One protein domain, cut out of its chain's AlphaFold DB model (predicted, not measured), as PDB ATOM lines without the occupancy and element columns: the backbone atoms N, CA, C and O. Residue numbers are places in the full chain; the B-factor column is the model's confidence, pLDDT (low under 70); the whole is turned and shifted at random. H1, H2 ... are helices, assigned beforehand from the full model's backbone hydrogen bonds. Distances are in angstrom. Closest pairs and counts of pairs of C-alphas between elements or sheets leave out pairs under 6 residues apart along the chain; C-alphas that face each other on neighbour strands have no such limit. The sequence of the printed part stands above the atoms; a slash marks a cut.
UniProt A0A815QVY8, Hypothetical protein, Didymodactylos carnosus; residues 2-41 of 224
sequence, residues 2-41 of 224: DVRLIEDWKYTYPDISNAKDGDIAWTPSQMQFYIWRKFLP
ATOM      1  N   ASP A   2      88.925  43.494 100.690       77.44
ATOM      2  CA  ASP A   2      89.553  43.542 102.010       77.44
ATOM      3  C   ASP A   2      90.878  44.315 101.928       77.44
ATOM      4  O   ASP A   2      91.718  44.044 101.076       77.44
ATOM      5  N   VAL A   3      91.049  45.322 102.781       79.94
ATOM      6  CA  VAL A   3      92.263  46.161 102.823       79.94
ATOM      7  C   VAL A   3      93.311  45.625 103.797       79.94
ATOM      8  O   VAL A   3      94.381  46.210 103.935       79.94
ATOM      9  N   ARG A   4      93.011  44.527 104.501       80.62
ATOM     10  CA  ARG A   4      93.921  43.915 105.478       80.62
ATOM     11  C   ARG A   4      95.035  43.098 104.821       80.62
ATOM     12  O   ARG A   4      96.081  42.920 105.437       80.62
ATOM     13  N   LEU A   5      94.817  42.619 103.596       79.00
ATOM     14  CA  LEU A   5      95.782  41.846 102.813       79.00
ATOM     15  C   LEU A   5      96.392  42.752 101.744       79.00
ATOM     16  O   LEU A   5      95.810  42.962 100.685       79.00
ATOM     17  N   ILE A   6      97.549  43.343 102.043       80.12
ATOM     18  CA  ILE A   6      98.189  44.325 101.154       80.12
ATOM     19  C   ILE A   6      98.591  43.721  99.798       80.12
ATOM     20  O   ILE A   6      98.636  44.437  98.801       80.12
ATOM     21  N   GLU A   7      98.811  42.404  99.729       76.19
ATOM     22  CA  GLU A   7      99.171  41.714  98.486       76.19
ATOM     23  C   GLU A   7      98.055  41.749  97.438       76.19
ATOM     24  O   GLU A   7      98.343  41.848  96.243       76.19
ATOM     25  N   ASP A   8      96.788  41.760  97.869       84.75
ATOM     26  CA  ASP A   8      95.624  41.871  96.977       84.75
ATOM     27  C   ASP A   8      95.637  43.194  96.188       84.75
ATOM     28  O   ASP A   8      95.005  43.328  95.137       84.75
ATOM     29  N   TRP A   9      96.413  44.167  96.672       83.56
ATOM     30  CA  TRP A   9      96.610  45.485  96.083       83.56
ATOM     31  C   TRP A   9      97.893  45.580  95.249       83.56
ATOM     32  O   TRP A   9      98.255  46.669  94.802       83.56
ATOM     33  N   LYS A  10      98.568  44.448  95.003       84.50
ATOM     34  CA  LYS A  10      99.783  44.334  94.177       84.50
ATOM     35  C   LYS A  10     100.934  45.230  94.647       84.50
ATOM     36  O   LYS A  10     101.753  45.661  93.836       84.50
ATOM     37  N   TYR A  11     101.008  45.501  95.948       83.81
ATOM     38  CA  TYR A  11     102.138  46.189  96.563       83.81
ATOM     39  C   TYR A  11     102.547  45.500  97.868       83.81
ATOM     40  O   TYR A  11     101.759  44.802  98.501       83.81
ATOM     41  N   THR A  12     103.799  45.700  98.273       83.56
ATOM     42  CA  THR A  12     104.322  45.242  99.564       83.56
ATOM     43  C   THR A  12     105.379  46.218 100.074       83.56
ATOM     44  O   THR A  12     105.842  47.094  99.340       83.56
ATOM     45  N   TYR A  13     105.767  46.072 101.336       80.44
ATOM     46  CA  TYR A  13     106.894  46.793 101.918       80.44
ATOM     47  C   TYR A  13     108.136  45.898 101.870       80.44
ATOM     48  O   TYR A  13     108.007  44.710 102.170       80.44
ATOM     49  N   PRO A  14     109.342  46.429 101.591       79.81
ATOM     50  CA  PRO A  14     110.569  45.626 101.586       79.81
ATOM     51  C   PRO A  14     110.764  44.826 102.881       79.81
ATOM     52  O   PRO A  14     111.135  43.659 102.844       79.81
ATOM     53  N   ASP A  15     110.424  45.433 104.021       76.94
ATOM     54  CA  ASP A  15     110.486  44.798 105.342       76.94
ATOM     55  C   ASP A  15     109.529  43.597 105.478       76.94
ATOM     56  O   ASP A  15     109.856  42.626 106.152       76.94
ATOM     57  N   ILE A  16     108.361  43.648 104.826       75.06
ATOM     58  CA  ILE A  16     107.356  42.574 104.837       75.06
ATOM     59  C   ILE A  16     107.702  41.495 103.804       75.06
ATOM     60  O   ILE A  16     107.537  40.317 104.098       75.06
ATOM     61  N   SER A  17     108.232  41.873 102.634       74.19
ATOM     62  CA  SER A  17     108.724  40.923 101.623       74.19
ATOM     63  C   SER A  17     109.876  40.089 102.182       74.19
ATOM     64  O   SER A  17     109.801  38.869 102.205       74.19
ATOM     65  N   ASN A  18     110.882  40.736 102.785       69.25
ATOM     66  CA  ASN A  18     112.019  40.052 103.414       69.25
ATOM     67  C   ASN A  18     111.602  39.129 104.573       69.25
ATOM     68  O   ASN A  18     112.289  38.152 104.867       69.25
ATOM     69  N   ALA A  19     110.488  39.441 105.241       68.44
ATOM     70  CA  ALA A  19     109.927  38.613 106.301       68.44
ATOM     71  C   ALA A  19     109.150  37.389 105.783       68.44
ATOM     72  O   ALA A  19     108.948  36.442 106.545       68.44
ATOM     73  N   LYS A  20     108.700  37.413 104.521       66.69
ATOM     74  CA  LYS A  20     107.899  36.357 103.880       66.69
ATOM     75  C   LYS A  20     108.707  35.468 102.930       66.69
ATOM     76  O   LYS A  20     108.428  34.277 102.874       66.69
ATOM     77  N   ASP A  21     109.692  36.036 102.237       62.66
ATOM     78  CA  ASP A  21     110.433  35.390 101.140       62.66
ATOM     79  C   ASP A  21     111.754  34.729 101.586       62.66
ATOM     80  O   ASP A  21     112.465  34.147 100.771       62.66
ATOM     81  N   GLY A  22     112.115  34.822 102.871       57.09
ATOM     82  CA  GLY A  22     113.225  34.048 103.432       57.09
ATOM     83  C   GLY A  22     112.817  32.600 103.726       57.09
ATOM     84  O   GLY A  22     111.656  32.343 104.030       57.09
ATOM     85  N   ASP A  23     113.780  31.669 103.750       53.53
ATOM     86  CA  ASP A  23     113.583  30.241 104.101       53.53
ATOM     87  C   ASP A  23     112.896  30.003 105.468       53.53
ATOM     88  O   ASP A  23     112.519  28.882 105.811       53.53
ATOM     89  N   ILE A  24     112.725  31.059 106.270       56.66
ATOM     90  CA  ILE A  24     111.986  31.070 107.528       56.66
ATOM     91  C   ILE A  24     111.089  32.312 107.521       56.66
ATOM     92  O   ILE A  24     111.564  33.425 107.766       56.66
ATOM     93  N   ALA A  25     109.790  32.120 107.272       66.38
ATOM     94  CA  ALA A  25     108.785  33.150 107.519       66.38
ATOM     95  C   ALA A  25     108.960  33.689 108.946       66.38
ATOM     96  O   ALA A  25     109.061  32.910 109.900       66.38
ATOM     97  N   TRP A  26     109.039  35.011 109.108       68.69
ATOM     98  CA  TRP A  26     109.360  35.579 110.414       68.69
ATOM     99  C   TRP A  26     108.292  35.223 111.445       68.69
ATOM    100  O   TRP A  26     107.114  35.551 111.311       68.69
ATOM    101  N   THR A  27     108.736  34.605 112.531       78.06
ATOM    102  CA  THR A  27     107.932  34.438 113.739       78.06
ATOM    103  C   THR A  27     107.600  35.807 114.354       78.06
ATOM    104  O   THR A  27     108.363  36.768 114.176       78.06
ATOM    105  N   PRO A  28     106.518  35.927 115.151       76.62
ATOM    106  CA  PRO A  28     106.218  37.153 115.895       76.62
ATOM    107  C   PRO A  28     107.415  37.697 116.695       76.62
ATOM    108  O   PRO A  28     107.625  38.907 116.743       76.62
ATOM    109  N   SER A  29     108.252  36.816 117.252       75.44
ATOM    110  CA  SER A  29     109.463  37.189 117.991       75.44
ATOM    111  C   SER A  29     110.551  37.810 117.106       75.44
ATOM    112  O   SER A  29     111.196  38.771 117.522       75.44
ATOM    113  N   GLN A  30     110.746  37.315 115.880       76.69
ATOM    114  CA  GLN A  30     111.692  37.911 114.926       76.69
ATOM    115  C   GLN A  30     111.214  39.286 114.453       76.69
ATOM    116  O   GLN A  30     112.009  40.224 114.400       76.69
ATOM    117  N   MET A  31     109.910  39.435 114.202       77.19
ATOM    118  CA  MET A  31     109.306  40.727 113.869       77.19
ATOM    119  C   MET A  31     109.460  41.730 115.020       77.19
ATOM    120  O   MET A  31     109.873  42.869 114.810       77.19
ATOM    121  N   GLN A  32     109.193  41.294 116.252       75.12
ATOM    122  CA  GLN A  32     109.390  42.109 117.449       75.12
ATOM    123  C   GLN A  32     110.852  42.540 117.599       75.12
ATOM    124  O   GLN A  32     111.118  43.719 117.817       75.12
ATOM    125  N   PHE A  33     111.803  41.617 117.429       74.62
ATOM    126  CA  PHE A  33     113.232  41.923 117.488       74.62
ATOM    127  C   PHE A  33     113.670  42.894 116.384       74.62
ATOM    128  O   PHE A  33     114.463  43.799 116.642       74.62
ATOM    129  N   TYR A  34     113.135  42.749 115.170       77.50
ATOM    130  CA  TYR A  34     113.392  43.662 114.058       77.50
ATOM    131  C   TYR A  34     112.889  45.081 114.346       77.50
ATOM    132  O   TYR A  34     113.656  46.041 114.244       77.50
ATOM    133  N   ILE A  35     111.622  45.213 114.761       78.88
ATOM    134  CA  ILE A  35     111.016  46.497 115.144       78.88
ATOM    135  C   ILE A  35     111.804  47.118 116.292       78.88
ATOM    136  O   ILE A  35     112.126  48.304 116.236       78.88
ATOM    137  N   TRP A  36     112.170  46.318 117.297       72.50
ATOM    138  CA  TRP A  36     113.055  46.760 118.360       72.50
ATOM    139  C   TRP A  36     114.361  47.275 117.783       72.50
ATOM    140  O   TRP A  36     114.637  48.439 117.978       72.50
ATOM    141  N   ARG A  37     115.136  46.526 116.997       72.25
ATOM    142  CA  ARG A  37     116.406  47.038 116.443       72.25
ATOM    143  C   ARG A  37     116.267  48.320 115.623       72.25
ATOM    144  O   ARG A  37     117.153  49.166 115.700       72.25
ATOM    145  N   LYS A  38     115.199  48.456 114.837       77.81
ATOM    146  CA  LYS A  38     115.011  49.586 113.917       77.81
ATOM    147  C   LYS A  38     114.534  50.855 114.617       77.81
ATOM    148  O   LYS A  38     114.969  51.946 114.266       77.81
ATOM    149  N   PHE A  39     113.654  50.706 115.602       76.69
ATOM    150  CA  PHE A  39     113.009  51.821 116.296       76.69
ATOM    151  C   PHE A  39     113.402  51.913 117.770       76.69
ATOM    152  O   PHE A  39     112.782  52.673 118.515       76.69
ATOM    153  N   LEU A  40     114.408  51.137 118.193       65.31
ATOM    154  CA  LEU A  40     114.854  51.025 119.575       65.31
ATOM    155  C   LEU A  40     115.114  52.423 120.108       65.31
ATOM    156  O   LEU A  40     116.014  53.121 119.626       65.31
ATOM    157  N   PRO A  41     114.355  52.860 121.119       58.72
ATOM    158  CA  PRO A  41     114.770  54.028 121.846       58.72
ATOM    159  C   PRO A  41     116.030  53.600 122.589       58.72
ATOM    160  O   PRO A  41     116.097  52.495 123.118       58.72
TER     161      PRO A  41
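This is residues 2 to 41 of the 224 residues of the protein "Hypothetical protein" of Didymodactylos carnosus (UniProt A0A815QVY8). A sparse arm, residues 2 to 14 with the one-turn helix H1, sticks out from a loosely spaced pair of helices, H2 and H3, which run side by side in opposite ways with a loop folding back between them. The tail, residues 36 to 41, of which 36 to 39 belong to H3, also stands free. The printed part has 40 residues with three named helices, H1, H2, H3 in chain order, and no named strand: all helix. It is loose, with a radius of gyration of the C-alphas of 11.7 A and spans of 32 by 25 by 15 A.

H1, residues 6 to 9, begins at C-alpha 6 (98.189, 44.325, 101.154) and is 5.4 A long. H2, residues 14 to 20, measures 9.9 A. H3, residues 28 to 39, measures 16.2 A and ends at C-alpha 39 (113.009, 51.821, 116.296).

H1 is apart from H2 and H3. H2 and H3 are close but not clearly touching; their closest C-alphas, of Ala 19 and Met 31, are 7.9 A apart. Their lines stand at a shallow tilt of 17 degrees, opposite ways. Every O i to N i+4 pair is within hydrogen-bond range in H2 and H3; H1 is too short for one.

The C-alphas of Asp 2 and Pro 41, the two farthest apart, are 33.8 A apart. The printed part has no cut; the link H1 to H2 is tight, H2 to H3 short. Residues 18 to 26 and 40 to 41 have pLDDT under 70.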